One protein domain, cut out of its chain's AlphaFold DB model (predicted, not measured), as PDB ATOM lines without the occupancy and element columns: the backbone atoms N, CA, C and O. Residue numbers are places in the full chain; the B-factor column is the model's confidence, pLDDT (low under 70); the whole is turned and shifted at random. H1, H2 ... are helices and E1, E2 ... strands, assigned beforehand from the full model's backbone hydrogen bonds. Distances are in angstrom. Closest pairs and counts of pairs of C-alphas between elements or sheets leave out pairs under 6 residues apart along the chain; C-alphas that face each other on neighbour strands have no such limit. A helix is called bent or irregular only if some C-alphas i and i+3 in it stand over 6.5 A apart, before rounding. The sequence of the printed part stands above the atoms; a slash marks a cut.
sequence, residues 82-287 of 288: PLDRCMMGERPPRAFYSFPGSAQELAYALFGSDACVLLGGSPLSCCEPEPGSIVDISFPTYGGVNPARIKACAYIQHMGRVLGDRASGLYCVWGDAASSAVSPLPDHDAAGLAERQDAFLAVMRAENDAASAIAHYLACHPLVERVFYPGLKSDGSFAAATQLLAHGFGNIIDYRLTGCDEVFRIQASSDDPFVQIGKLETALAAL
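AT A GLANCE: This is residues 82 to 287 of the 288 residues of an uncharacterized protein of Coriobacteriales bacterium OH1046 (UniProt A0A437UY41). Two lobes are joined by one long bent helix, H5. Its arm H5a packs on one face of a twisted five-stranded sheet with H2 on the other, and its arm H5b packs on one face of a three-stranded sheet, with H7 beside H5b. The 206 printed residues, of mixed class, hold seven named helices and eight strands in the order H1 E1 H2 E2 E3 H3 E4 H4 E5 H5 E6 H6 E7 E8 H7. The sheets run E1 E5 E4 E3 E2, mixed, and E6 E7 E8, antiparallel; the whole is compact, radius of gyration of the C-alphas 17.8 A, but elongated, 54 by 32 by 26 A.

HOW THE PARTS SIT: H1, residues 82 to 87, is close to but not clearly touching H3, residues 147 to 150 (C-alphas 86 and 148, 7.4 A). E1, residues 94 to 98, is antiparallel to E5, residues 170 to 174, with N 95 and O 173 at 2.9 A. E5 is antiparallel to E4, residues 154 to 158, with N 157 and O 172 at 2.8 A. E4 is parallel to E3, residues 134 to 136, with N 135 and O 154 at 2.9 A; E3 is parallel to E2, residues 115 to 117, with N 116 and O 134 at 2.8 A. E3, H3 and E4 form a strand-helix-strand unit, two parallel strands with a helix between, its crossover right-handed. H5, one helix by its hydrogen bonds, is bent: C-alphas 199 and 202 are 6.5 A apart. Arms H5a, residues 187 to 199, and H5b, residues 202 to 218, stand at a steep tilt of 43 degrees. H2, residues 103 to 111, and H5a are on opposite faces, three layers; H5a's height over the sheet is 9.2 A. H4, residues 160 to 163, only just touches H5a, with 3 pairs of C-alphas within 8 A. H5b is on the other sheet, two layers, height 8.6 A, over E7, residues 252 to 257. E7 is antiparallel to E6, residues 224 to 228 (N 228 and O 254, 2.8 A), and forms a hairpin with E8, residues 263 to 267 (N 253 and O 266, 2.9 A). H7, residues 273 to 285, touches H5b (C-alphas 273 and 210, 4.8 A); H6, residues 238 to 244, touches H3 (C-alphas 244 and 150, 6.1 A). O i to N i+4 pairs are within range throughout H1, H2, H5b and H7, in 7 of 9 for H5a and 2 of 3 for H6; H3 and H4 are too short.

IN THESE COORDINATES: H1 begins at C-alpha 82 (7.069, 22.100, -55.480). H5a spans 18.1 A, H5b 24.5 A, E7 16.6 A and H7 17.9 A, ending at C-alpha 285 (2.284, 63.937, -24.531).

THE WHOLE: C-alphas 84 and 286, the farthest apart, are 55.4 A apart. The printed part has no cut; links E2 to E3 and E5 to H5 are long. pLDDT is under 70 at residues 82 to 92 and 119 to 127.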
ATOM      1  N   PRO A  82       7.047  20.675 -55.829       54.09
ATOM      2  CA  PRO A  82       7.069  22.100 -55.480       54.09
ATOM      3  C   PRO A  82       8.318  22.492 -54.666       54.09
ATOM      4  O   PRO A  82       8.857  23.582 -54.839       54.09
ATOM      5  N   LEU A  83       8.833  21.564 -53.847       52.97
ATOM      6  CA  LEU A  83      10.097  21.711 -53.119       52.97
ATOM      7  C   LEU A  83      11.316  21.676 -54.048       52.97
ATOM      8  O   LEU A  83      12.181  22.538 -53.927       52.97
ATOM      9  N   ASP A  84      11.380  20.723 -54.985       53.69
ATOM     10  CA  ASP A  84      12.478  20.643 -55.959       53.69
ATOM     11  C   ASP A  84      12.523  21.912 -56.830       53.69
ATOM     12  O   ASP A  84      13.587  22.498 -57.003       53.69
ATOM     13  N   ARG A  85      11.371  22.394 -57.321       57.25
ATOM     14  CA  ARG A  85      11.276  23.627 -58.128       57.25
ATOM     15  C   ARG A  85      11.669  24.874 -57.337       57.25
ATOM     16  O   ARG A  85      12.465  25.674 -57.827       57.25
ATOM     17  N   CYS A  86      11.213  24.994 -56.088       52.59
ATOM     18  CA  CYS A  86      11.642  26.059 -55.179       52.59
ATOM     19  C   CYS A  86      13.165  26.032 -54.937       52.59
ATOM     20  O   CYS A  86      13.823  27.070 -55.006       52.59
ATOM     21  N   MET A  87      13.744  24.845 -54.728       52.88
ATOM     22  CA  MET A  87      15.188  24.654 -54.534       52.88
ATOM     23  C   MET A  87      16.018  24.900 -55.807       52.88
ATOM     24  O   MET A  87      17.181  25.284 -55.697       52.88
ATOM     25  N   MET A  88      15.428  24.730 -56.994       56.72
ATOM     26  CA  MET A  88      16.028  25.067 -58.295       56.72
ATOM     27  C   MET A  88      15.844  26.548 -58.687       56.72
ATOM     28  O   MET A  88      16.354  26.973 -59.721       56.72
ATOM     29  N   GLY A  89      15.149  27.347 -57.870       50.38
ATOM     30  CA  GLY A  89      14.942  28.780 -58.104       50.38
ATOM     31  C   GLY A  89      13.835  29.122 -59.107       50.38
ATOM     32  O   GLY A  89      13.702  30.288 -59.483       50.38
ATOM     33  N   GLU A  90      13.020  28.150 -59.527       56.81
ATOM     34  CA  GLU A  90      11.828  28.423 -60.333       56.81
ATOM     35  C   GLU A  90      10.813  29.226 -59.507       56.81
ATOM     36  O   GLU A  90      10.555  28.933 -58.336       56.81
ATOM     37  N   ARG A  91      10.228  30.269 -60.107       57.66
ATOM     38  CA  ARG A  91       9.278  31.140 -59.406       57.66
ATOM     39  C   ARG A  91       7.930  30.408 -59.281       57.66
ATOM     40  O   ARG A  91       7.340  30.113 -60.320       57.66
ATOM     41  N   PRO A  92       7.427  30.119 -58.064       68.12
ATOM     42  CA  PRO A  92       6.186  29.363 -57.897       68.12
ATOM     43  C   PRO A  92       4.991  30.078 -58.557       68.12
ATOM     44  O   PRO A  92       4.943  31.316 -58.539       68.12
ATOM     45  N   PRO A  93       4.038  29.330 -59.147       81.88
ATOM     46  CA  PRO A  93       2.972  29.896 -59.975       81.88
ATOM     47  C   PRO A  93       2.071  30.835 -59.165       81.88
ATOM     48  O   PRO A  93       1.577  30.446 -58.109       81.88
ATOM     49  N   ARG A  94       1.867  32.065 -59.662       89.50
ATOM     50  CA  ARG A  94       0.997  33.093 -59.060       89.50
ATOM     51  C   ARG A  94      -0.454  32.872 -59.493       89.50
ATOM     52  O   ARG A  94      -0.733  32.907 -60.687       89.50
ATOM     53  N   ALA A  95      -1.366  32.748 -58.533       93.25
ATOM     54  CA  ALA A  95      -2.809  32.719 -58.755       93.25
ATOM     55  C   ALA A  95      -3.542  33.582 -57.712       93.25
ATOM     56  O   ALA A  95      -3.076  33.751 -56.584       93.25
ATOM     57  N   PHE A  96      -4.698  34.131 -58.086       95.38
ATOM     58  CA  PHE A  96      -5.531  34.952 -57.203       95.38
ATOM     59  C   PHE A  96      -6.800  34.202 -56.809       95.38
ATOM     60  O   PHE A  96      -7.322  33.412 -57.590       95.38
ATOM     61  N   TYR A  97      -7.303  34.449 -55.603       96.00
ATOM     62  CA  TYR A  97      -8.431  33.728 -55.013       96.00
ATOM     63  C   TYR A  97      -9.395  34.697 -54.328       96.00
ATOM     64  O   TYR A  97      -8.964  35.676 -53.716       96.00
ATOM     65  N   SER A  98     -10.692  34.386 -54.382       95.19
ATOM     66  CA  SER A  98     -11.719  35.015 -53.545       95.19
ATOM     67  C   SER A  98     -12.172  34.024 -52.475       95.19
ATOM     68  O   SER A  98     -12.617  32.919 -52.792       95.19
ATOM     69  N   PHE A  99     -12.015  34.388 -51.204       94.69
ATOM     70  CA  PHE A  99     -12.256  33.527 -50.054       94.69
ATOM     71  C   PHE A  99     -12.734  34.353 -48.842       94.69
ATOM     72  O   PHE A  99     -12.087  35.334 -48.480       94.69
ATOM     73  N   PRO A 100     -13.846  33.981 -48.176       91.50
ATOM     74  CA  PRO A 100     -14.442  34.792 -47.107       91.50
ATOM     75  C   PRO A 100     -13.807  34.582 -45.720       91.50
ATOM     76  O   PRO A 100     -14.184  35.268 -44.771       91.50
ATOM     77  N   GLY A 101     -12.911  33.601 -45.573       91.38
ATOM     78  CA  GLY A 101     -12.176  33.331 -44.334       91.38
ATOM     79  C   GLY A 101     -10.809  34.017 -44.288       91.38
ATOM     80  O   GLY A 101     -10.464  34.820 -45.154       91.38
ATOM     81  N   SER A 102     -10.020  33.676 -43.270       91.81
ATOM     82  CA  SER A 102      -8.648  34.173 -43.082       91.81
ATOM     83  C   SER A 102      -7.617  33.515 -44.016       91.81
ATOM     84  O   SER A 102      -7.867  32.444 -44.569       91.81
ATOM     85  N   ALA A 103      -6.415  34.104 -44.116       90.56
ATOM     86  CA  ALA A 103      -5.267  33.505 -44.812       90.56
ATOM     87  C   ALA A 103      -4.952  32.085 -44.303       90.56
ATOM     88  O   ALA A 103      -4.633  31.202 -45.094       90.56
ATOM     89  N   GLN A 104      -5.122  31.851 -42.996       90.94
ATOM     90  CA  GLN A 104      -4.960  30.546 -42.353       90.94
ATOM     91  C   GLN A 104      -5.978  29.516 -42.855       90.94
ATOM     92  O   GLN A 104      -5.642  28.373 -43.155       90.94
ATOM     93  N   GLU A 105      -7.243  29.924 -42.955       93.12
ATOM     94  CA  GLU A 105      -8.334  29.057 -43.399       93.12
ATOM     95  C   GLU A 105      -8.254  28.798 -44.915       93.12
ATOM     96  O   GLU A 105      -8.596  27.702 -45.359       93.12
ATOM     97  N   LEU A 106      -7.707  29.743 -45.695       94.19
ATOM     98  CA  LEU A 106      -7.356  29.539 -47.104       94.19
ATOM     99  C   LEU A 106      -6.160  28.585 -47.268       94.19
ATOM    100  O   LEU A 106      -6.210  27.697 -48.118       94.19
ATOM    101  N   ALA A 107      -5.116  28.720 -46.443       92.75
ATOM    102  CA  ALA A 107      -3.960  27.819 -46.437       92.75
ATOM    103  C   ALA A 107      -4.392  26.364 -46.221       92.75
ATOM    104  O   ALA A 107      -4.058  25.476 -47.008       92.75
ATOM    105  N   TYR A 108      -5.231  26.145 -45.207       92.19
ATOM    106  CA  TYR A 108      -5.776  24.829 -44.910       92.19
ATOM    107  C   TYR A 108      -6.668  24.301 -46.049       92.19
ATOM    108  O   TYR A 108      -6.592  23.123 -46.392       92.19
ATOM    109  N   ALA A 109      -7.470  25.162 -46.688       92.31
ATOM    110  CA  ALA A 109      -8.335  24.777 -47.806       92.31
ATOM    111  C   ALA A 109      -7.579  24.426 -49.106       92.31
ATOM    112  O   ALA A 109      -8.027  23.540 -49.838       92.31
ATOM    113  N   LEU A 110      -6.452  25.094 -49.394       91.75
ATOM    114  CA  LEU A 110      -5.636  24.882 -50.602       91.75
ATOM    115  C   LEU A 110      -4.555  23.799 -50.441       91.75
ATOM    116  O   LEU A 110      -4.242  23.107 -51.410       91.75
ATOM    117  N   PHE A 111      -3.984  23.650 -49.242       89.81
ATOM    118  CA  PHE A 111      -2.779  22.841 -48.995       89.81
ATOM    119  C   PHE A 111      -2.928  21.814 -47.858       89.81
ATOM    120  O   PHE A 111      -1.962  21.130 -47.516       89.81
ATOM    121  N   GLY A 112      -4.103  21.722 -47.221       89.00
ATOM    122  CA  GLY A 112      -4.343  20.837 -46.070       89.00
ATOM    123  C   GLY A 112      -3.492  21.160 -44.833       89.00
ATOM    124  O   GLY A 112      -3.413  20.343 -43.917       89.00
ATOM    125  N   SER A 113      -2.832  22.321 -44.826       86.94
ATOM    126  CA  SER A 113      -1.770  22.687 -43.889       86.94
ATOM    127  C   SER A 113      -1.981  24.101 -43.356       86.94
ATOM    128  O   SER A 113      -2.371  25.002 -44.098       86.94
ATOM    129  N   ASP A 114      -1.694  24.295 -42.073       87.00
ATOM    130  CA  ASP A 114      -1.639  25.612 -41.441       87.00
ATOM    131  C   ASP A 114      -0.508  26.471 -42.038       87.00
ATOM    132  O   ASP A 114       0.589  25.973 -42.305       87.00
ATOM    133  N   ALA A 115      -0.752  27.773 -42.216       84.38
ATOM    134  CA  ALA A 115       0.291  28.725 -42.590       84.38
ATOM    135  C   ALA A 115       1.114  29.174 -41.373       84.38
ATOM    136  O   ALA A 115       0.598  29.343 -40.266       84.38
ATOM    137  N   CYS A 116       2.404  29.415 -41.604       85.56
ATOM    138  CA  CYS A 116       3.289  30.141 -40.706       85.56
ATOM    139  C   CYS A 116       3.234  31.634 -41.056       85.56
ATOM    140  O   CYS A 116       3.516  32.013 -42.191       85.56
ATOM    141  N   VAL A 117       2.896  32.501 -40.100       83.31
ATOM    142  CA  VAL A 117       2.926  33.958 -40.319       83.31
ATOM    143  C   VAL A 117       4.376  34.437 -40.313       83.31
ATOM    144  O   VAL A 117       5.092  34.220 -39.333       83.31
ATOM    145  N   LEU A 118       4.814  35.076 -41.398       78.81
ATOM    146  CA  LEU A 118       6.186  35.557 -41.543       78.81
ATOM    147  C   LEU A 118       6.441  36.857 -40.769       78.81
ATOM    148  O   LEU A 118       5.535  37.639 -40.475       78.81
ATOM    149  N   LEU A 119       7.724  37.103 -40.506       68.25
ATOM    150  CA  LEU A 119       8.264  38.376 -40.035       68.25
ATOM    151  C   LEU A 119       7.747  39.586 -40.830       68.25
ATOM    152  O   LEU A 119       7.479  39.510 -42.027       68.25
ATOM    153  N   GLY A 120       7.636  40.719 -40.134       56.66
ATOM    154  CA  GLY A 120       7.169  41.999 -40.680       56.66
ATOM    155  C   GLY A 120       5.797  42.467 -40.181       56.66
ATOM    156  O   GLY A 120       5.361  43.556 -40.546       56.66
ATOM    157  N   GLY A 121       5.103  41.671 -39.358       56.62
ATOM    158  CA  GLY A 121       3.785  42.027 -38.810       56.62
ATOM    159  C   GLY A 121       3.748  42.396 -37.326       56.62
ATOM    160  O   GLY A 121       3.000  43.298 -36.959       56.62
ATOM    161  N   SER A 122       4.523  41.703 -36.476       51.47
ATOM    162  CA  SER A 122       4.388  41.748 -35.000       51.47
ATOM    163  C   SER A 122       2.957  41.315 -34.533       51.47
ATOM    164  O   SER A 122       2.027  41.278 -35.349       51.47
ATOM    165  N   PRO A 123       2.668  40.925 -33.272       45.81
ATOM    166  CA  PRO A 123       3.317  41.332 -32.036       45.81
ATOM    167  C   PRO A 123       4.332  40.309 -31.537       45.81
ATOM    168  O   PRO A 123       4.012  39.138 -31.363       45.81
ATOM    169  N   LEU A 124       5.529  40.805 -31.224       49.53
ATOM    170  CA  LEU A 124       6.598  40.082 -30.527       49.53
ATOM    171  C   LEU A 124       7.235  38.933 -31.340       49.53
ATOM    172  O   LEU A 124       7.290  37.800 -30.878       49.53
ATOM    173  N   SER A 125       7.812  39.272 -32.502       55.72
ATOM    174  CA  SER A 125       8.745  38.424 -33.278       55.72
ATOM    175  C   SER A 125       8.164  37.115 -33.846       55.72
ATOM    176  O   SER A 125       8.106  36.082 -33.185       55.72
ATOM    177  N   CYS A 126       7.826  37.130 -35.138       58.53
ATOM    178  CA  CYS A 126       7.421  35.941 -35.896       58.53
ATOM    179  C   CYS A 126       8.583  34.932 -36.062       58.53
ATOM    180  O   CYS A 126       9.750  35.282 -35.891       58.53
ATOM    181  N   CYS A 127       8.274  33.680 -36.406       62.06
ATOM    182  CA  CYS A 127       9.280  32.617 -36.541       62.06
ATOM    183  C   CYS A 127      10.034  32.674 -37.882       62.06
ATOM    184  O   CYS A 127       9.512  33.177 -38.880       62.06
ATOM    185  N   GLU A 128      11.224  32.069 -37.924       75.12
ATOM    186  CA  GLU A 128      11.761  31.551 -39.186       75.12
ATOM    187  C   GLU A 128      10.892  30.353 -39.624       75.12
ATOM    188  O   GLU A 128      10.616  29.476 -38.801       75.12
ATOM    189  N   PRO A 129      10.397  30.318 -40.873       82.62
ATOM    190  CA  PRO A 129       9.568  29.224 -41.357       82.62
ATOM    191  C   PRO A 129      10.423  27.995 -41.692       82.62
ATOM    192  O   PRO A 129      11.442  28.100 -42.373       82.62
ATOM    193  N   GLU A 130       9.977  26.813 -41.265       82.75
ATOM    194  CA  GLU A 130      10.617  25.548 -41.640       82.75
ATOM    195  C   GLU A 130      10.554  25.331 -43.169       82.75
ATOM    196  O   GLU A 130       9.523  25.644 -43.787       82.75
ATOM    197  N   PRO A 131      11.604  24.771 -43.807       82.19
ATOM    198  CA  PRO A 131      11.610  24.505 -45.243       82.19
ATOM    199  C   PRO A 131      10.417  23.647 -45.680       82.19
ATOM    200  O   PRO A 131      10.138  22.597 -45.105       82.19
ATOM    201  N   GLY A 132       9.720  24.085 -46.726       80.88
ATOM    202  CA  GLY A 132       8.518  23.423 -47.226       80.88
ATOM    203  C   GLY A 132       7.228  23.712 -46.455       80.88
ATOM    204  O   GLY A 132       6.216  23.081 -46.743       80.88
ATOM    205  N   SER A 133       7.215  24.671 -45.527       88.38
ATOM    206  CA  SER A 133       5.975  25.199 -44.935       88.38
ATOM    207  C   SER A 133       5.153  26.053 -45.921       88.38
ATOM    208  O   SER A 133       5.639  26.443 -46.986       88.38
ATOM    209  N   ILE A 134       3.895  26.338 -45.563       90.06
ATOM    210  CA  ILE A 134       3.067  27.392 -46.174       90.06
ATOM    211  C   ILE A 134       3.294  28.680 -45.379       90.06
ATOM    212  O   ILE A 134       3.307  28.627 -44.149       90.06
ATOM    213  N   VAL A 135       3.455  29.829 -46.038       91.00
ATOM    214  CA  VAL A 135       3.827  31.083 -45.358       91.00
ATOM    215  C   VAL A 135       2.866  32.234 -45.679       91.00
ATOM    216  O   VAL A 135       2.715  32.624 -46.837       91.00
ATOM    217  N   ASP A 136       2.250  32.818 -44.647       91.06
ATOM    218  CA  ASP A 136       1.483  34.066 -44.753       91.06
ATOM    219  C   ASP A 136       2.443  35.264 -44.736       91.06
ATOM    220  O   ASP A 136       3.184  35.498 -43.777       91.06
ATOM    221  N   ILE A 137       2.419  36.020 -45.830       90.19
ATOM    222  CA  ILE A 137       3.261  37.180 -46.120       90.19
ATOM    223  C   ILE A 137       2.440  38.475 -46.242       90.19
ATOM    224  O   ILE A 137       2.898  39.450 -46.837       90.19
ATOM    225  N   SER A 138       1.235  38.531 -45.670       88.69
ATOM    226  CA  SER A 138       0.332  39.697 -45.742       88.69
ATOM    227  C   SER A 138       0.919  40.998 -45.163       88.69
ATOM    228  O   SER A 138       0.554  42.099 -45.588       88.69
ATOM    229  N   PHE A 139       1.854  40.891 -44.215       84.31
ATOM    230  CA  PHE A 139       2.543  42.032 -43.602       84.31
ATOM    231  C   PHE A 139       3.818  42.483 -44.340       84.31
ATOM    232  O   PHE A 139       3.896  43.665 -44.677       84.31
ATOM    233  N   PRO A 140       4.792  41.617 -44.677       85.19
ATOM    234  CA  PRO A 140       5.915  42.048 -45.508       85.19
ATOM    235  C   PRO A 140       5.504  42.320 -46.968       85.19
ATOM    236  O   PRO A 140       6.135  43.139 -47.624       85.19
ATOM    237  N   THR A 141       4.411  41.716 -47.468       84.12
ATOM    238  CA  THR A 141       4.054  41.634 -48.903       84.12
ATOM    239  C   THR A 141       5.081  40.815 -49.704       84.12
ATOM    240  O   THR A 141       6.230  40.675 -49.300       84.12
ATOM    241  N   TYR A 142       4.705  40.250 -50.857       80.69
ATOM    242  CA  TYR A 142       5.623  39.424 -51.667       80.69
ATOM    243  C   TYR A 142       6.861  40.181 -52.179       80.69
ATOM    244  O   TYR A 142       7.916  39.589 -52.388       80.69
ATOM    245  N   GLY A 143       6.768  41.505 -52.314       82.00
ATOM    246  CA  GLY A 143       7.928  42.363 -52.565       82.00
ATOM    247  C   GLY A 143       8.833  42.609 -51.355       82.00
ATOM    248  O   GLY A 143       9.952  43.074 -51.543       82.00
ATOM    249  N   GLY A 144       8.363  42.338 -50.137       83.69
ATOM    250  CA  GLY A 144       9.104  42.546 -48.891       83.69
ATOM    251  C   GLY A 144       9.800  41.293 -48.352       83.69
ATOM    252  O   GLY A 144      10.250  41.282 -47.209       83.69
ATOM    253  N   VAL A 145       9.863  40.215 -49.140       86.25
ATOM    254  CA  VAL A 145      10.416  38.909 -48.740       86.25
ATOM    255  C   VAL A 145      11.454  38.412 -49.743       86.25
ATOM    256  O   VAL A 145      11.459  38.832 -50.900       86.25
ATOM    257  N   ASN A 146      12.313  37.480 -49.326       81.00
ATOM    258  CA  ASN A 146      13.256  36.796 -50.210       81.00
ATOM    259  C   ASN A 146      12.905  35.295 -50.354       81.00
ATOM    260  O   ASN A 146      13.354  34.479 -49.540       81.00
ATOM    261  N   PRO A 147      12.133  34.891 -51.389       75.56
ATOM    262  CA  PRO A 147      11.673  33.508 -51.543       75.56
ATOM    263  C   PRO A 147      12.800  32.467 -51.627       75.56
ATOM    264  O   PRO A 147      12.653  31.358 -51.115       75.56
ATOM    265  N   ALA A 148      13.953  32.835 -52.200       75.94
ATOM    266  CA  ALA A 148      15.119  31.955 -52.323       75.94
ATOM    267  C   ALA A 148      15.780  31.622 -50.969       75.94
ATOM    268  O   ALA A 148      16.555  30.670 -50.870       75.94
ATOM    269  N   ARG A 149      15.478  32.398 -49.919       81.31
ATOM    270  CA  ARG A 149      15.943  32.154 -48.545       81.31
ATOM    271  C   ARG A 149      14.888  31.468 -47.681       81.31
ATOM    272  O   ARG A 149      15.244  30.606 -46.888       81.31
ATOM    273  N   ILE A 150      13.615  31.812 -47.877       82.62
ATOM    274  CA  ILE A 150      12.483  31.302 -47.087       82.62
ATOM    275  C   ILE A 150      12.154  29.831 -47.392       82.62
ATOM    276  O   ILE A 150      11.732  29.115 -46.492       82.62
ATOM    277  N   LYS A 151      12.361  29.355 -48.632       81.94
ATOM    278  CA  LYS A 151      12.176  27.935 -49.021       81.94
ATOM    279  C   LYS A 151      10.798  27.334 -48.675       81.94
ATOM    280  O   LYS A 151      10.673  26.123 -48.488       81.94
ATOM    281  N   ALA A 152       9.761  28.165 -48.592       86.12
ATOM    282  CA  ALA A 152       8.379  27.722 -48.421       86.12
ATOM    283  C   ALA A 152       7.867  27.016 -49.686       86.12
ATOM    284  O   ALA A 152       8.259  27.380 -50.797       86.12
ATOM    285  N   CYS A 153       6.960  26.044 -49.534       85.81
ATOM    286  CA  CYS A 153       6.313  25.409 -50.687       85.81
ATOM    287  C   CYS A 153       5.186  26.273 -51.278       85.81
ATOM    288  O   CYS A 153       4.914  26.170 -52.473       85.81
ATOM    289  N   ALA A 154       4.585  27.161 -50.474       90.06
ATOM    290  CA  ALA A 154       3.716  28.219 -50.973       90.06
ATOM    291  C   ALA A 154       3.729  29.481 -50.095       90.06
ATOM    292  O   ALA A 154       4.013  29.434 -48.896       90.06
ATOM    293  N   TYR A 155       3.357  30.603 -50.708       91.62
ATOM    294  CA  TYR A 155       3.229  31.921 -50.084       91.62
ATOM    295  C   TYR A 155       1.794  32.429 -50.249       91.62
ATOM    296  O   TYR A 155       1.217  32.257 -51.321       91.62
ATOM    297  N   ILE A 156       1.228  33.083 -49.233       93.19
ATOM    298  CA  ILE A 156      -0.139  33.636 -49.248       93.19
ATOM    299  C   ILE A 156      -0.102  35.107 -48.827       93.19
ATOM    300  O   ILE A 156       0.441  35.441 -47.778       93.19
ATOM    301  N   GLN A 157      -0.704  35.994 -49.619       93.31
ATOM    302  CA  GLN A 157      -0.877  37.412 -49.303       93.31
ATOM    303  C   GLN A 157      -2.363  37.791 -49.322       93.31
ATOM    304  O   GLN A 157      -3.019  37.687 -50.358       93.31
ATOM    305  N   HIS A 158      -2.870  38.338 -48.218       93.94
ATOM    306  CA  HIS A 158      -4.140  39.063 -48.182       93.94
ATOM    307  C   HIS A 158      -4.020  40.380 -48.968       93.94
ATOM    308  O   HIS A 158      -3.240  41.271 -48.611       93.94
ATOM    309  N   MET A 159      -4.809  40.540 -50.029       94.38
ATOM    310  CA  MET A 159      -4.678  41.657 -50.973       94.38
ATOM    311  C   MET A 159      -5.164  42.999 -50.417       94.38
ATOM    312  O   MET A 159      -4.804  44.042 -50.952       94.38
ATOM    313  N   GLY A 160      -5.912  43.018 -49.314       91.62
ATOM    314  CA  GLY A 160      -6.542  44.237 -48.792       91.62
ATOM    315  C   GLY A 160      -5.635  45.439 -48.475       91.62
ATOM    316  O   GLY A 160      -6.129  46.560 -48.398       91.62
ATOM    317  N   ARG A 161      -4.309  45.262 -48.342       88.94
ATOM    318  CA  ARG A 161      -3.357  46.396 -48.326       88.94
ATOM    319  C   ARG A 161      -3.078  46.952 -49.724       88.94
ATOM    320  O   ARG A 161      -3.207  48.151 -49.923       88.94
ATOM    321  N   VAL A 162      -2.791  46.076 -50.689       91.25
ATOM    322  CA  VAL A 162      -2.634  46.408 -52.119       91.25
ATOM    323  C   VAL A 162      -3.893  47.085 -52.675       91.25
ATOM    324  O   VAL A 162      -3.821  47.975 -53.524       91.25
ATOM    325  N   LEU A 163      -5.066  46.658 -52.204       91.75
ATOM    326  CA  LEU A 163      -6.353  47.123 -52.717       91.75
ATOM    327  C   LEU A 163      -6.911  48.361 -51.999       91.75
ATOM    328  O   LEU A 163      -7.806  49.004 -52.548       91.75
ATOM    329  N   GLY A 164      -6.401  48.692 -50.807       89.56
ATOM    330  CA  GLY A 164      -6.957  49.719 -49.915       89.56
ATOM    331  C   GLY A 164      -8.201  49.278 -49.125       89.56
ATOM    332  O   GLY A 164      -8.657  50.010 -48.251       89.56
ATOM    333  N   ASP A 165      -8.731  48.081 -49.390       90.94
ATOM    334  CA  ASP A 165      -9.899  47.506 -48.720       90.94
ATOM    335  C   ASP A 165      -9.498  46.339 -47.807       90.94
ATOM    336  O   ASP A 165      -9.232  45.227 -48.254       90.94
ATOM    337  N   ARG A 166      -9.504  46.564 -46.491       83.12
ATOM    338  CA  ARG A 166      -9.137  45.533 -45.504       83.12
ATOM    339  C   ARG A 166     -10.222  44.470 -45.291       83.12
ATOM    340  O   ARG A 166      -9.942  43.493 -44.603       83.12
ATOM    341  N   ALA A 167     -11.419  44.650 -45.851       87.62
ATOM    342  CA  ALA A 167     -12.492  43.658 -45.864       87.62
ATOM    343  C   ALA A 167     -12.513  42.823 -47.161       87.62
ATOM    344  O   ALA A 167     -13.307  41.885 -47.258       87.62
ATOM    345  N   SER A 168     -11.641  43.116 -48.136       87.81
ATOM    346  CA  SER A 168     -11.557  42.340 -49.370       87.81
ATOM    347  C   SER A 168     -11.137  40.904 -49.053       87.81
ATOM    348  O   SER A 168      -9.985  40.671 -48.683       87.81
ATOM    349  N   GLY A 169     -12.016  39.928 -49.287       93.56
ATOM    350  CA  GLY A 169     -11.685  38.497 -49.234       93.56
ATOM    351  C   GLY A 169     -10.788  38.040 -50.392       93.56
ATOM    352  O   GLY A 169     -10.935  36.929 -50.884       93.56
ATOM    353  N   LEU A 170      -9.921  38.916 -50.898       96.12
ATOM    354  CA  LEU A 170      -9.062  38.677 -52.049       96.12
ATOM    355  C   LEU A 170      -7.656  38.318 -51.579       96.12
ATOM    356  O   LEU A 170      -7.069  38.988 -50.728       96.12
ATOM    357  N   TYR A 171      -7.107  37.275 -52.185       96.12
ATOM    358  CA  TYR A 171      -5.799  36.728 -51.860       96.12
ATOM    359  C   TYR A 171      -4.973  36.524 -53.123       96.12
ATOM    360  O   TYR A 171      -5.509  36.187 -54.177       96.12
ATOM    361  N   CYS A 172      -3.663  36.696 -53.000       94.38
ATOM    362  CA  CYS A 172      -2.684  36.243 -53.978       94.38
ATOM    363  C   CYS A 172      -1.886  35.097 -53.358       94.38
ATOM    364  O   CYS A 172      -1.471  35.187 -52.200       94.38
ATOM    365  N   VAL A 173      -1.706  34.013 -54.103       94.38
ATOM    366  CA  VAL A 173      -1.015  32.804 -53.657       94.38
ATOM    367  C   VAL A 173       0.038  32.441 -54.695       94.38
ATOM    368  O   VAL A 173      -0.224  32.500 -55.896       94.38
ATOM    369  N   TRP A 174       1.225  32.053 -54.233       91.81
ATOM    370  CA  TRP A 174       2.288  31.517 -55.078       91.81
ATOM    371  C   TRP A 174       2.599  30.099 -54.634       91.81
ATOM    372  O   TRP A 174       3.082  29.920 -53.517       91.81
ATOM    373  N   GLY A 175       2.355  29.115 -55.493       88.62
ATOM    374  CA  GLY A 175       2.605  27.702 -55.207       88.62
ATOM    375  C   GLY A 175       1.543  26.794 -55.815       88.62
ATOM    376  O   GLY A 175       0.450  27.237 -56.161       88.62
ATOM    377  N   ASP A 176       1.866  25.512 -55.954       82.88
ATOM    378  CA  ASP A 176       0.949  24.520 -56.512       82.88
ATOM    379  C   ASP A 176      -0.123  24.139 -55.478       82.88
ATOM    380  O   ASP A 176       0.139  23.376 -54.546       82.88
ATOM    381  N   ALA A 177      -1.338  24.675 -55.627       79.62
ATOM    382  CA  ALA A 177      -2.470  24.306 -54.780       79.62
ATOM    383  C   ALA A 177      -2.764  22.798 -54.893       79.62
ATOM    384  O   ALA A 177      -3.019  22.279 -55.978       79.62
ATOM    385  N   ALA A 178      -2.759  22.095 -53.758       71.50
ATOM    386  CA  ALA A 178      -2.979  20.648 -53.694       71.50
ATOM    387  C   ALA A 178      -4.470  20.255 -53.737       71.50
ATOM    388  O   ALA A 178      -4.804  19.074 -53.834       71.50
ATOM    389  N   SER A 179      -5.367  21.237 -53.629       75.12
ATOM    390  CA  SER A 179      -6.807  21.068 -53.459       75.12
ATOM    391  C   SER A 179      -7.584  21.860 -54.506       75.12
ATOM    392  O   SER A 179      -7.388  23.062 -54.665       75.12
ATOM    393  N   SER A 180      -8.533  21.197 -55.169       73.94
ATOM    394  CA  SER A 180      -9.495  21.823 -56.086       73.94
ATOM    395  C   SER A 180     -10.748  22.361 -55.378       73.94
ATOM    396  O   SER A 180     -11.723  22.701 -56.044       73.94
ATOM    397  N   ALA A 181     -10.776  22.393 -54.038       78.81
ATOM    398  CA  ALA A 181     -11.948  22.829 -53.269       78.81
ATOM    399  C   ALA A 181     -12.176  24.353 -53.303       78.81
ATOM    400  O   ALA A 181     -13.281  24.813 -53.016       78.81
ATOM    401  N   VAL A 182     -11.147  25.128 -53.657       86.62
ATOM    402  CA  VAL A 182     -11.233  26.571 -53.912       86.62
ATOM    403  C   VAL A 182     -10.554  26.839 -55.252       86.62
ATOM    404  O   VAL A 182      -9.342  26.677 -55.378       86.62
ATOM    405  N   SER A 183     -11.330  27.222 -56.265       89.38
ATOM    406  CA  SER A 183     -10.792  27.579 -57.581       89.38
ATOM    407  C   SER A 183     -10.105  28.951 -57.549       89.38
ATOM    408  O   SER A 183     -10.573  29.838 -56.827       89.38
ATOM    409  N   PRO A 184      -9.042  29.165 -58.345       93.56
ATOM    410  CA  PRO A 184      -8.526  30.505 -58.595       93.56
ATOM    411  C   PRO A 184      -9.540  31.347 -59.387       93.56
ATOM    412  O   PRO A 184     -10.447  30.820 -60.038       93.56
ATOM    413  N   LEU A 185      -9.369  32.666 -59.334       93.38
ATOM    414  CA  LEU A 185     -10.083  33.622 -60.176       93.38
ATOM    415  C   LEU A 185      -9.668  33.467 -61.652       93.38
ATOM    416  O   LEU A 185      -8.509  33.133 -61.915       93.38
ATOM    417  N   PRO A 186     -10.570  33.740 -62.615       90.56
ATOM    418  CA  PRO A 186     -10.231  33.779 -64.036       90.56
ATOM    419  C   PRO A 186      -9.120  34.786 -64.360       90.56
ATOM    420  O   PRO A 186      -9.018  35.837 -63.726       90.56
ATOM    421  N   ASP A 187      -8.348  34.520 -65.417       86.00
ATOM    422  CA  ASP A 187      -7.193  35.344 -65.812       86.00
ATOM    423  C   ASP A 187      -7.529  36.833 -66.018       86.00
ATOM    424  O   ASP A 187      -6.708  37.700 -65.720       86.00
ATOM    425  N   HIS A 188      -8.745  37.151 -66.483       83.75
ATOM    426  CA  HIS A 188      -9.188  38.534 -66.689       83.75
ATOM    427  C   HIS A 188      -9.406  39.303 -65.376       83.75
ATOM    428  O   HIS A 188      -9.053  40.479 -65.301       83.75
ATOM    429  N   ASP A 189      -9.910  38.641 -64.331       87.19
ATOM    430  CA  ASP A 189     -10.015  39.220 -62.986       87.19
ATOM    431  C   ASP A 189      -8.634  39.283 -62.309       87.19
ATOM    432  O   ASP A 189      -8.305  40.241 -61.605       87.19
ATOM    433  N   ALA A 190      -7.794  38.271 -62.547       90.31
ATOM    434  CA  ALA A 190      -6.448  38.170 -61.993       90.31
ATOM    435  C   ALA A 190      -5.480  39.240 -62.539       90.31
ATOM    436  O   ALA A 190      -4.638  39.734 -61.784       90.31
ATOM    437  N   ALA A 191      -5.596  39.628 -63.813       88.88
ATOM    438  CA  ALA A 191      -4.693  40.584 -64.461       88.88
ATOM    439  C   ALA A 191      -4.652  41.948 -63.743       88.88
ATOM    440  O   ALA A 191      -3.580  42.411 -63.347       88.88
ATOM    441  N   GLY A 192      -5.813  42.552 -63.470       91.31
ATOM    442  CA  GLY A 192      -5.886  43.831 -62.752       91.31
ATOM    443  C   GLY A 192      -5.422  43.747 -61.289       91.31
ATOM    444  O   GLY A 192      -4.950  44.735 -60.723       91.31
ATOM    445  N   LEU A 193      -5.507  42.569 -60.661       93.19
ATOM    446  CA  LEU A 193      -4.968  42.336 -59.316       93.19
ATOM    447  C   LEU A 193      -3.435  42.213 -59.326       93.19
ATOM    448  O   LEU A 193      -2.783  42.706 -58.402       93.19
ATOM    449  N   ALA A 194      -2.863  41.619 -60.376       89.94
ATOM    450  CA  ALA A 194      -1.422  41.543 -60.600       89.94
ATOM    451  C   ALA A 194      -0.798  42.930 -60.812       89.94
ATOM    452  O   ALA A 194       0.141  43.283 -60.101       89.94
ATOM    453  N   GLU A 195      -1.359  43.751 -61.703       90.12
ATOM    454  CA  GLU A 195      -0.870  45.116 -61.951       90.12
ATOM    455  C   GLU A 195      -0.872  45.968 -60.673       90.12
ATOM    456  O   GLU A 195       0.120  46.629 -60.354       90.12
ATOM    457  N   ARG A 196      -1.950  45.901 -59.879       92.06
ATOM    458  CA  ARG A 196      -2.034  46.607 -58.590       92.06
ATOM    459  C   ARG A 196      -1.013  46.090 -57.573       92.06
ATOM    460  O   ARG A 196      -0.440  46.896 -56.841       92.06
ATOM    461  N   GLN A 197      -0.766  44.781 -57.525       89.69
ATOM    462  CA  GLN A 197       0.245  44.174 -56.650       89.69
ATOM    463  C   GLN A 197       1.660  44.632 -57.003       89.69
ATOM    464  O   GLN A 197       2.429  44.993 -56.111       89.69
ATOM    465  N   ASP A 198       1.982  44.647 -58.293       87.00
ATOM    466  CA  ASP A 198       3.311  44.993 -58.783       87.00
ATOM    467  C   ASP A 198       3.551  46.525 -58.674       87.00
ATOM    468  O   ASP A 198       4.655  46.957 -58.336       87.00
ATOM    469  N   ALA A 199       2.504  47.356 -58.794       89.00
ATOM    470  CA  ALA A 199       2.553  48.798 -58.507       89.00
ATOM    471  C   ALA A 199       2.678  49.140 -57.003       89.00
ATOM    472  O   ALA A 199       3.344  50.113 -56.634       89.00
ATOM    473  N   PHE A 200       2.085  48.339 -56.108       90.81
ATOM    474  CA  PHE A 200       2.114  48.575 -54.654       90.81
ATOM    475  C   PHE A 200       3.531  48.513 -54.047       90.81
ATOM    476  O   PHE A 200       3.754  49.017 -52.947       90.81
ATOM    477  N   LEU A 201       4.521  47.970 -54.767       85.44
ATOM    478  CA  LEU A 201       5.924  47.907 -54.335       85.44
ATOM    479  C   LEU A 201       6.523  49.272 -53.949       85.44
ATOM    480  O   LEU A 201       7.351  49.333 -53.040       85.44
ATOM    481  N   ALA A 202       6.109  50.360 -54.607       86.88
ATOM    482  CA  ALA A 202       6.571  51.711 -54.277       86.88
ATOM    483  C   ALA A 202       5.951  52.234 -52.967       86.88
ATOM    484  O   ALA A 202       6.665  52.748 -52.109       86.88
ATOM    485  N   VAL A 203       4.639  52.033 -52.789       90.25
ATOM    486  CA  VAL A 203       3.896  52.396 -51.567       90.25
ATOM    487  C   VAL A 203       4.442  51.622 -50.369       90.25
ATOM    488  O   VAL A 203       4.744  52.213 -49.337       90.25
ATOM    489  N   MET A 204       4.657  50.315 -50.544       90.06
ATOM    490  CA  MET A 204       5.231  49.428 -49.535       90.06
ATOM    491  C   MET A 204       6.598  49.923 -49.047       90.06
ATOM    492  O   MET A 204       6.819  49.954 -47.840       90.06
ATOM    493  N   ARG A 205       7.497  50.363 -49.939       90.25
ATOM    494  CA  ARG A 205       8.801  50.924 -49.536       90.25
ATOM    495  C   ARG A 205       8.640  52.188 -48.687       90.25
ATOM    496  O   ARG A 205       9.194  52.237 -47.596       90.25
ATOM    497  N   ALA A 206       7.795  53.132 -49.106       92.50
ATOM    498  CA  ALA A 206       7.514  54.338 -48.323       92.50
ATOM    499  C   ALA A 206       6.899  54.028 -46.939       92.50
ATOM    500  O   ALA A 206       7.323  54.604 -45.940       92.50
ATOM    501  N   GLU A 207       5.964  53.070 -46.849       93.38
ATOM    502  CA  GLU A 207       5.431  52.584 -45.563       93.38
ATOM    503  C   GLU A 207       6.533  51.970 -44.664       93.38
ATOM    504  O   GLU A 207       6.477  52.109 -43.442       93.38
ATOM    505  N   ASN A 208       7.536  51.293 -45.238       92.00
ATOM    506  CA  ASN A 208       8.652  50.676 -44.504       92.00
ATOM    507  C   ASN A 208       9.697  51.701 -44.034       92.00
ATOM    508  O   ASN A 208      10.172  51.620 -42.898       92.00
ATOM    509  N   ASP A 209      10.045  52.673 -44.877       93.75
ATOM    510  CA  ASP A 209      10.955  53.763 -44.516       93.75
ATOM    511  C   ASP A 209      10.339  54.618 -43.397       93.75
ATOM    512  O   ASP A 209      11.000  54.925 -42.398       93.75
ATOM    513  N   ALA A 210       9.035  54.908 -43.496       96.06
ATOM    514  CA  ALA A 210       8.307  55.612 -42.451       96.06
ATOM    515  C   ALA A 210       8.211  54.802 -41.147       96.06
ATOM    516  O   ALA A 210       8.439  55.348 -40.064       96.06
ATOM    517  N   ALA A 211       7.955  53.492 -41.231       95.00
ATOM    518  CA  ALA A 211       7.969  52.607 -40.069       95.00
ATOM    519  C   ALA A 211       9.340  52.546 -39.388       95.00
ATOM    520  O   ALA A 211       9.415  52.585 -38.159       95.00
ATOM    521  N   SER A 212      10.423  52.528 -40.167       94.62
ATOM    522  CA  SER A 212      11.791  52.585 -39.648       94.62
ATOM    523  C   SER A 212      12.048  53.881 -38.874       94.62
ATOM    524  O   SER A 212      12.562  53.831 -37.754       94.62
ATOM    525  N   ALA A 213      11.638  55.034 -39.414       97.44
ATOM    526  CA  ALA A 213      11.769  56.322 -38.733       97.44
ATOM    527  C   ALA A 213      10.958  56.375 -37.423       97.44
ATOM    528  O   ALA A 213      11.488  56.775 -36.384       97.44
ATOM    529  N   ILE A 214       9.704  55.909 -37.443       97.50
ATOM    530  CA  ILE A 214       8.827  55.842 -36.261       97.50
ATOM    531  C   ILE A 214       9.402  54.896 -35.193       97.50
ATOM    532  O   ILE A 214       9.407  55.243 -34.012       97.50
ATOM    533  N   ALA A 215       9.925  53.731 -35.583       96.38
ATOM    534  CA  ALA A 215      10.517  52.765 -34.657       96.38
ATOM    535  C   ALA A 215      11.781  53.310 -33.969       96.38
ATOM    536  O   ALA A 215      11.921  53.167 -32.755       96.38
ATOM    537  N   HIS A 216      12.673  53.973 -34.713       97.50
ATOM    538  CA  HIS A 216      13.863  54.615 -34.139       97.50
ATOM    539  C   HIS A 216      13.507  55.816 -33.251       97.50
ATOM    540  O   HIS A 216      14.141  56.010 -32.216       97.50
ATOM    541  N   TYR A 217      12.475  56.590 -33.604       97.88
ATOM    542  CA  TYR A 217      11.961  57.666 -32.755       97.88
ATOM    543  C   TYR A 217      11.419  57.126 -31.421       97.88
ATOM    544  O   TYR A 217      11.840  57.573 -30.353       97.88
ATOM    545  N   LEU A 218      10.539  56.118 -31.471       97.25
ATOM    546  CA  LEU A 218       9.970  55.481 -30.278       97.25
ATOM    547  C   LEU A 218      11.050  54.843 -29.393       97.25
ATOM    548  O   LEU A 218      10.951  54.930 -28.173       97.25
ATOM    549  N   ALA A 219      12.099  54.257 -29.979       96.69
ATOM    550  CA  ALA A 219      13.204  53.643 -29.234       96.69
ATOM    551  C   ALA A 219      14.041  54.650 -28.416       96.69
ATOM    552  O   ALA A 219      14.787  54.239 -27.530       96.69
ATOM    553  N   CYS A 220      13.901  55.950 -28.691       96.75
ATOM    554  CA  CYS A 220      14.545  57.045 -27.964       96.75
ATOM    555  C   CYS A 220      13.562  57.860 -27.097       96.75
ATOM    556  O   CYS A 220      13.974  58.837 -26.468       96.75
ATOM    557  N   HIS A 221      12.268  57.519 -27.073       96.81
ATOM    558  CA  HIS A 221      11.243  58.339 -26.424       96.81
ATOM    559  C   HIS A 221      11.061  57.976 -24.931       96.81
ATOM    560  O   HIS A 221      10.753  56.827 -24.625       96.81
ATOM    561  N   PRO A 222      11.149  58.925 -23.974       95.38
ATOM    562  CA  PRO A 222      11.231  58.618 -22.536       95.38
ATOM    563  C   PRO A 222       9.981  57.990 -21.890       95.38
ATOM    564  O   PRO A 222      10.066  57.517 -20.758       95.38
ATOM    565  N   LEU A 223       8.823  57.973 -22.565       95.69
ATOM    566  CA  LEU A 223       7.638  57.229 -22.093       95.69
ATOM    567  C   LEU A 223       7.539  55.811 -22.677       95.69
ATOM    568  O   LEU A 223       6.594  55.097 -22.356       95.69
ATOM    569  N   VAL A 224       8.456  55.416 -23.561       96.44
ATOM    570  CA  VAL A 224       8.481  54.095 -24.199       96.44
ATOM    571  C   VAL A 224       9.551  53.252 -23.518       96.44
ATOM    572  O   VAL A 224      10.726  53.602 -23.506       96.44
ATOM    573  N   GLU A 225       9.139  52.119 -22.963       95.50
ATOM    574  CA  GLU A 225      10.042  51.167 -22.315       95.50
ATOM    575  C   GLU A 225      10.709  50.247 -23.345       95.50
ATOM    576  O   GLU A 225      11.870  49.864 -23.207       95.50
ATOM    577  N   ARG A 226       9.956  49.858 -24.383       93.75
ATOM    578  CA  ARG A 226      10.419  48.917 -25.405       93.75
ATOM    579  C   ARG A 226       9.686  49.104 -26.727       93.75
ATOM    580  O   ARG A 226       8.481  49.336 -26.743       93.75
ATOM    581  N   VAL A 227      10.410  48.919 -27.827       94.38
ATOM    582  CA  VAL A 227       9.868  48.836 -29.191       94.38
ATOM    583  C   VAL A 227      10.106  47.432 -29.739       94.38
ATOM    584  O   VAL A 227      11.125  46.807 -29.435       94.38
ATOM    585  N   PHE A 228       9.162  46.956 -30.543       91.94
ATOM    586  CA  PHE A 228       9.196  45.691 -31.262       91.94
ATOM    587  C   PHE A 228       9.022  45.985 -32.756       91.94
ATOM    588  O   PHE A 228       7.926  46.311 -33.225       91.94
ATOM    589  N   TYR A 229      10.132  45.926 -33.485       92.38
ATOM    590  CA  TYR A 229      10.221  46.202 -34.914       92.38
ATOM    591  C   TYR A 229      11.394  45.412 -35.505       92.38
ATOM    592  O   TYR A 229      12.524  45.619 -35.053       92.38
ATOM    593  N   PRO A 230      11.196  44.567 -36.536       90.12
ATOM    594  CA  PRO A 230      12.252  43.669 -37.013       90.12
ATOM    595  C   PRO A 230      13.500  44.359 -37.591       90.12
ATOM    596  O   PRO A 230      14.523  43.708 -37.784       90.12
ATOM    597  N   GLY A 231      13.432  45.669 -37.860       90.00
ATOM    598  CA  GLY A 231      14.569  46.491 -38.291       90.00
ATOM    599  C   GLY A 231      15.422  47.086 -37.160       90.00
ATOM    600  O   GLY A 231      16.473  47.656 -37.447       90.00
ATOM    601  N   LEU A 232      15.014  46.975 -35.889       92.75
ATOM    602  CA  LEU A 232      15.812  47.442 -34.746       92.75
ATOM    603  C   LEU A 232      16.751  46.338 -34.246       92.75
ATOM    604  O   LEU A 232      16.317  45.230 -33.957       92.75
ATOM    605  N   LYS A 233      18.030  46.667 -34.019       92.75
ATOM    606  CA  LYS A 233      19.035  45.735 -33.458       92.75
ATOM    607  C   LYS A 233      18.717  45.230 -32.039       92.75
ATOM    608  O   LYS A 233      19.348  44.285 -31.580       92.75
ATOM    609  N   SER A 234      17.788  45.881 -31.340       90.50
ATOM    610  CA  SER A 234      17.270  45.494 -30.020       90.50
ATOM    611  C   SER A 234      16.070  44.533 -30.085       90.50
ATOM    612  O   SER A 234      15.630  44.036 -29.045       90.50
ATOM    613  N   ASP A 235      15.535  44.262 -31.278       89.56
ATOM    614  CA  ASP A 235      14.468  43.288 -31.492       89.56
ATOM    615  C   ASP A 235      15.039  41.869 -31.643       89.56
ATOM    616  O   ASP A 235      16.039  41.649 -32.330       89.56
ATOM    617  N   GLY A 236      14.387  40.883 -31.019       85.81
ATOM    618  CA  GLY A 236      14.816  39.482 -31.080       85.81
ATOM    619  C   GLY A 236      14.769  38.885 -32.490       85.81
ATOM    620  O   GLY A 236      15.526  37.963 -32.786       85.81
ATOM    621  N   SER A 237      13.936  39.434 -33.376       86.06
ATOM    622  CA  SER A 237      13.836  39.001 -34.769       86.06
ATOM    623  C   SER A 237      14.923  39.553 -35.689       86.06
ATOM    624  O   SER A 237      15.039  39.054 -36.805       86.06
ATOM    625  N   PHE A 238      15.737  40.533 -35.275       88.31
ATOM    626  CA  PHE A 238      16.627  41.276 -36.186       88.31
ATOM    627  C   PHE A 238      17.533  40.377 -37.049       88.31
ATOM    628  O   PHE A 238      17.665  40.588 -38.258       88.31
ATOM    629  N   ALA A 239      18.123  39.334 -36.453       87.69
ATOM    630  CA  ALA A 239      19.002  38.391 -37.152       87.69
ATOM    631  C   ALA A 239      18.269  37.524 -38.196       87.69
ATOM    632  O   ALA A 239      18.850  37.191 -39.226       87.69
ATOM    633  N   ALA A 240      17.000  37.188 -37.956       85.19
ATOM    634  CA  ALA A 240      16.153  36.455 -38.897       85.19
ATOM    635  C   ALA A 240      15.570  37.391 -39.971       85.19
ATOM    636  O   ALA A 240      15.581  37.100 -41.166       85.19
ATOM    637  N   ALA A 241      15.106  38.572 -39.561       87.00
ATOM    638  CA  ALA A 241      14.447  39.539 -40.429       87.00
ATOM    639  C   ALA A 241      15.394  40.100 -41.493       87.00
ATOM    640  O   ALA A 241      15.028  40.157 -42.664       87.00
ATOM    641  N   THR A 242      16.639  40.411 -41.118       88.00
ATOM    642  CA  THR A 242      17.700  40.809 -42.065       88.00
ATOM    643  C   THR A 242      18.104  39.704 -43.050       88.00
ATOM    644  O   THR A 242      18.777  39.992 -44.040       88.00
ATOM    645  N   GLN A 243      17.696  38.452 -42.817       86.81
ATOM    646  CA  GLN A 243      17.904  37.344 -43.747       86.81
ATOM    647  C   GLN A 243      16.677  37.048 -44.613       86.81
ATOM    648  O   GLN A 243      16.850  36.765 -45.797       86.81
ATOM    649  N   LEU A 244      15.468  37.070 -44.048       86.44
ATOM    650  CA  LEU A 244      14.244  36.621 -44.723       86.44
ATOM    651  C   LEU A 244      13.493  37.748 -45.449       86.44
ATOM    652  O   LEU A 244      12.805  37.479 -46.438       86.44
ATOM    653  N   LEU A 245      13.622  38.994 -44.984       87.94
ATOM    654  CA  LEU A 245      12.939  40.152 -45.561       87.94
ATOM    655  C   LEU A 245      13.800  40.873 -46.605       87.94
ATOM    656  O   LEU A 245      15.024  40.740 -46.657       87.94
ATOM    657  N   ALA A 246      13.134  41.629 -47.470       86.38
ATOM    658  CA  ALA A 246      13.731  42.432 -48.528       86.38
ATOM    659  C   ALA A 246      13.044  43.802 -48.580       86.38
ATOM    660  O   ALA A 246      11.885  43.926 -48.210       86.38
ATOM    661  N   HIS A 247      13.745  44.838 -49.049       86.00
ATOM    662  CA  HIS A 247      13.190  46.191 -49.242       86.00
ATOM    663  C   HIS A 247      12.512  46.849 -48.015       86.00
ATOM    664  O   HIS A 247      11.838  47.863 -48.180       86.00
ATOM    665  N   GLY A 248      12.706  46.313 -46.806       87.31
ATOM    666  CA  GLY A 248      12.111  46.816 -45.570       87.31
ATOM    667  C   GLY A 248      11.990  45.740 -44.483       87.31
ATOM    668  O   GLY A 248      12.559  44.654 -44.609       87.31
ATOM    669  N   PHE A 249      11.250  46.051 -43.416       88.75
ATOM    670  CA  PHE A 249      11.041  45.199 -42.233       88.75
ATOM    671  C   PHE A 249       9.560  45.055 -41.827       88.75
ATOM    672  O   PHE A 249       9.263  44.605 -40.721       88.75
ATOM    673  N   GLY A 250       8.634  45.416 -42.719       88.44
ATOM    674  CA  GLY A 250       7.209  45.592 -42.439       88.44
ATOM    675  C   GLY A 250       6.855  47.038 -42.076       88.44
ATOM    676  O   GLY A 250       7.727  47.847 -41.780       88.44
ATOM    677  N   ASN A 251       5.560  47.369 -42.084       90.81
ATOM    678  CA  ASN A 251       5.073  48.703 -41.702       90.81
ATOM    679  C   ASN A 251       4.301  48.748 -40.377       90.81
ATOM    680  O   ASN A 251       3.602  49.721 -40.095       90.81
ATOM    681  N   ILE A 252       4.411  47.692 -39.571       90.50
ATOM    682  CA  ILE A 252       3.829  47.622 -38.233       90.50
ATOM    683  C   ILE A 252       4.937  47.778 -37.196       90.50
ATOM    684  O   ILE A 252       5.953  47.088 -37.261       90.50
ATOM    685  N   ILE A 253       4.702  48.650 -36.223       92.75
ATOM    686  CA  ILE A 253       5.552  48.859 -35.057       92.75
ATOM    687  C   ILE A 253       4.677  48.611 -33.835       92.75
ATOM    688  O   ILE A 253       3.629  49.244 -33.685       92.75
ATOM    689  N   ASP A 254       5.110  47.714 -32.957       92.94
ATOM    690  CA  ASP A 254       4.515  47.588 -31.630       92.94
ATOM    691  C   ASP A 254       5.460  48.183 -30.586       92.94
ATOM    692  O   ASP A 254       6.680  48.166 -30.751       92.94
ATOM    693  N   TYR A 255       4.919  48.716 -29.497       93.62
ATOM    694  CA  TYR A 255       5.706  49.302 -28.414       93.62
ATOM    695  C   TYR A 255       4.997  49.169 -27.067       93.62
ATOM    696  O   TYR A 255       3.782  48.987 -26.998       93.62
ATOM    697  N   ARG A 256       5.762  49.256 -25.979       94.38
ATOM    698  CA  ARG A 256       5.265  49.233 -24.600       94.38
ATOM    699  C   ARG A 256       5.613  50.540 -23.900       94.38
ATOM    700  O   ARG A 256       6.736  51.028 -24.034       94.38
ATOM    701  N   LEU A 257       4.654  51.107 -23.172       95.06
ATOM    702  CA  LEU A 257       4.853  52.335 -22.401       95.06
ATOM    703  C   LEU A 257       5.427  52.034 -21.011       95.06
ATOM    704  O   LEU A 257       5.098  51.019 -20.399       95.06
ATOM    705  N   THR A 258       6.259  52.937 -20.500       94.25
ATOM    706  CA  THR A 258       6.884  52.832 -19.176       94.25
ATOM    707  C   THR A 258       5.823  52.695 -18.083       94.25
ATOM    708  O   THR A 258       5.021  53.600 -17.868       94.25
ATOM    709  N   GLY A 259       5.826  51.560 -17.375       91.00
ATOM    710  CA  GLY A 259       4.853  51.267 -16.316       91.00
ATOM    711  C   GLY A 259       3.502  50.724 -16.803       91.00
ATOM    712  O   GLY A 259       2.559  50.673 -16.017       91.00
ATOM    713  N   CYS A 260       3.381  50.317 -18.070       89.25
ATOM    714  CA  CYS A 260       2.188  49.668 -18.620       89.25
ATOM    715  C   CYS A 260       2.552  48.321 -19.254       89.25
ATOM    716  O   CYS A 260       3.411  48.269 -20.122       89.25
ATOM    717  N   ASP A 261       1.856  47.239 -18.894       87.62
ATOM    718  CA  ASP A 261       2.047  45.930 -19.546       87.62
ATOM    719  C   ASP A 261       1.380  45.824 -20.934       87.62
ATOM    720  O   ASP A 261       1.631  44.870 -21.671       87.62
ATOM    721  N   GLU A 262       0.537  46.793 -21.307       89.88
ATOM    722  CA  GLU A 262      -0.145  46.829 -22.604       89.88
ATOM    723  C   GLU A 262       0.835  47.127 -23.754       89.88
ATOM    724  O   GLU A 262       1.654  48.047 -23.687       89.88
ATOM    725  N   VAL A 263       0.731  46.335 -24.825       90.88
ATOM    726  CA  VAL A 263       1.487  46.524 -26.067       90.88
ATOM    727  C   VAL A 263       0.614  47.291 -27.056       90.88
ATOM    728  O   VAL A 263      -0.417  46.797 -27.515       90.88
ATOM    729  N   PHE A 264       1.047  48.500 -27.390       91.44
ATOM    730  CA  PHE A 264       0.391  49.406 -28.320       91.44
ATOM    731  C   PHE A 264       0.894  49.165 -29.741       91.44
ATOM    732  O   PHE A 264       2.088  48.957 -29.949       91.44
ATOM    733  N   ARG A 265      -0.011  49.255 -30.722       91.62
ATOM    734  CA  ARG A 265       0.304  49.120 -32.148       91.62
ATOM    735  C   ARG A 265       0.185  50.444 -32.880       91.62
ATOM    736  O   ARG A 265      -0.823  51.138 -32.744       91.62
ATOM    737  N   ILE A 266       1.139  50.722 -33.759       91.69
ATOM    738  CA  ILE A 266       0.990  51.680 -34.854       91.69
ATOM    739  C   ILE A 266       1.296  50.991 -36.192       91.69
ATOM    740  O   ILE A 266       2.178  50.140 -36.293       91.69
ATOM    741  N   GLN A 267       0.533  51.345 -37.226       91.38
ATOM    742  CA  GLN A 267       0.870  51.047 -38.616       91.38
ATOM    743  C   GLN A 267       1.304  52.354 -39.276       91.38
ATOM    744  O   GLN A 267       0.547  53.324 -39.239       91.38
ATOM    745  N   ALA A 268       2.480  52.365 -39.899       93.56
ATOM    746  CA  ALA A 268       2.922  53.486 -40.714       93.56
ATOM    747  C   ALA A 268       2.181  53.504 -42.060       93.56
ATOM    748  O   ALA A 268       2.028  52.460 -42.708       93.56
ATOM    749  N   SER A 269       1.737  54.685 -42.484       93.31
ATOM    750  CA  SER A 269       1.325  54.949 -43.867       93.31
ATOM    751  C   SER A 269       2.533  55.348 -44.720       93.31
ATOM    752  O   SER A 269       3.635  55.550 -44.207       93.31
ATOM    753  N   SER A 270       2.324  55.508 -46.027       93.06
ATOM    754  CA  SER A 270       3.302  56.077 -46.962       93.06
ATOM    755  C   SER A 270       3.389  57.616 -46.910       93.06
ATOM    756  O   SER A 270       3.956  58.219 -47.817       93.06
ATOM    757  N   ASP A 271       2.783  58.257 -45.902       94.56
ATOM    758  CA  ASP A 271       2.883  59.706 -45.681       94.56
ATOM    759  C   ASP A 271       4.239  60.075 -45.052       94.56
ATOM    760  O   ASP A 271       4.924  59.223 -44.485       94.56
ATOM    761  N   ASP A 272       4.594  61.364 -45.061       95.50
ATOM    762  CA  ASP A 272       5.805  61.885 -44.409       95.50
ATOM    763  C   ASP A 272       5.951  61.368 -42.952       95.50
ATOM    764  O   ASP A 272       5.079  61.639 -42.111       95.50
ATOM    765  N   PRO A 273       7.040  60.641 -42.615       96.06
ATOM    766  CA  PRO A 273       7.246  60.112 -41.273       96.06
ATOM    767  C   PRO A 273       7.314  61.186 -40.193       96.06
ATOM    768  O   PRO A 273       6.875  60.921 -39.079       96.06
ATOM    769  N   PHE A 274       7.799  62.396 -40.475       95.94
ATOM    770  CA  PHE A 274       7.846  63.467 -39.475       95.94
ATOM    771  C   PHE A 274       6.442  63.979 -39.132       95.94
ATOM    772  O   PHE A 274       6.159  64.282 -37.972       95.94
ATOM    773  N   VAL A 275       5.519  63.971 -40.099       97.06
ATOM    774  CA  VAL A 275       4.093  64.257 -39.864       97.06
ATOM    775  C   VAL A 275       3.422  63.121 -39.080       97.06
ATOM    776  O   VAL A 275       2.567  63.384 -38.230       97.06
ATOM    777  N   GLN A 276       3.804  61.862 -39.318       97.44
ATOM    778  CA  GLN A 276       3.330  60.720 -38.522       97.44
ATOM    779  C   GLN A 276       3.871  60.770 -37.076       97.44
ATOM    780  O   GLN A 276       3.098  60.631 -36.127       97.44
ATOM    781  N   ILE A 277       5.162  61.067 -36.896       97.88
ATOM    782  CA  ILE A 277       5.830  61.239 -35.596       97.88
ATOM    783  C   ILE A 277       5.238  62.422 -34.814       97.88
ATOM    784  O   ILE A 277       4.966  62.278 -33.627       97.88
ATOM    785  N   GLY A 278       4.954  63.562 -35.453       97.00
ATOM    786  CA  GLY A 278       4.340  64.714 -34.775       97.00
ATOM    787  C   GLY A 278       2.938  64.417 -34.222       97.00
ATOM    788  O   GLY A 278       2.598  64.829 -33.108       97.00
ATOM    789  N   LYS A 279       2.134  63.633 -34.956       95.62
ATOM    790  CA  LYS A 279       0.836  63.123 -34.470       95.62
ATOM    791  C   LYS A 279       1.020  62.168 -33.284       95.62
ATOM    792  O   LYS A 279       0.245  62.226 -32.331       95.62
ATOM    793  N   LEU A 280       2.045  61.318 -33.337       95.06
ATOM    794  CA  LEU A 280       2.369  60.346 -32.295       95.06
ATOM    795  C   LEU A 280       2.870  61.013 -31.003       95.06
ATOM    796  O   LEU A 280       2.349  60.687 -29.942       95.06
ATOM    797  N   GLU A 281       3.771  62.000 -31.069       96.19
ATOM    798  CA  GLU A 281       4.190  62.775 -29.883       96.19
ATOM    799  C   GLU A 281       3.018  63.554 -29.280       96.19
ATOM    800  O   GLU A 281       2.874  63.602 -28.064       96.19
ATOM    801  N   THR A 282       2.111  64.093 -30.102       95.69
ATOM    802  CA  THR A 282       0.890  64.747 -29.595       95.69
ATOM    803  C   THR A 282       0.019  63.771 -28.786       95.69
ATOM    804  O   THR A 282      -0.567  64.155 -27.774       95.69
ATOM    805  N   ALA A 283      -0.047  62.499 -29.194       92.00
ATOM    806  CA  ALA A 283      -0.756  61.454 -28.455       92.00
ATOM    807  C   ALA A 283       0.003  60.995 -27.195       92.00
ATOM    808  O   ALA A 283      -0.617  60.825 -26.149       92.00
ATOM    809  N   LEU A 284       1.329  60.836 -27.264       93.19
ATOM    810  CA  LEU A 284       2.181  60.437 -26.134       93.19
ATOM    811  C   LEU A 284       2.256  61.526 -25.052       93.19
ATOM    812  O   LEU A 284       2.182  61.225 -23.863       93.19
ATOM    813  N   ALA A 285       2.325  62.799 -25.443       91.44
ATOM    814  CA  ALA A 285       2.284  63.937 -24.531       91.44
ATOM    815  C   ALA A 285       0.947  64.046 -23.777       91.44
ATOM    816  O   ALA A 285       0.929  64.537 -22.652       91.44
ATOM    817  N   ALA A 286      -0.156  63.544 -24.347       90.50
ATOM    818  CA  ALA A 286      -1.463  63.469 -23.688       90.50
ATOM    819  C   ALA A 286      -1.593  62.310 -22.670       90.50
ATOM    820  O   ALA A 286      -2.664  62.134 -22.083       90.50
ATOM    821  N   LEU A 287      -0.524  61.526 -22.470       83.88
ATOM    822  CA  LEU A 287      -0.396  60.484 -21.443       83.88
ATOM    823  C   LEU A 287       0.537  60.899 -20.281       83.88
ATOM    824  O   LEU A 287       0.798  60.075 -19.405       83.88
TER     825      LEU A 287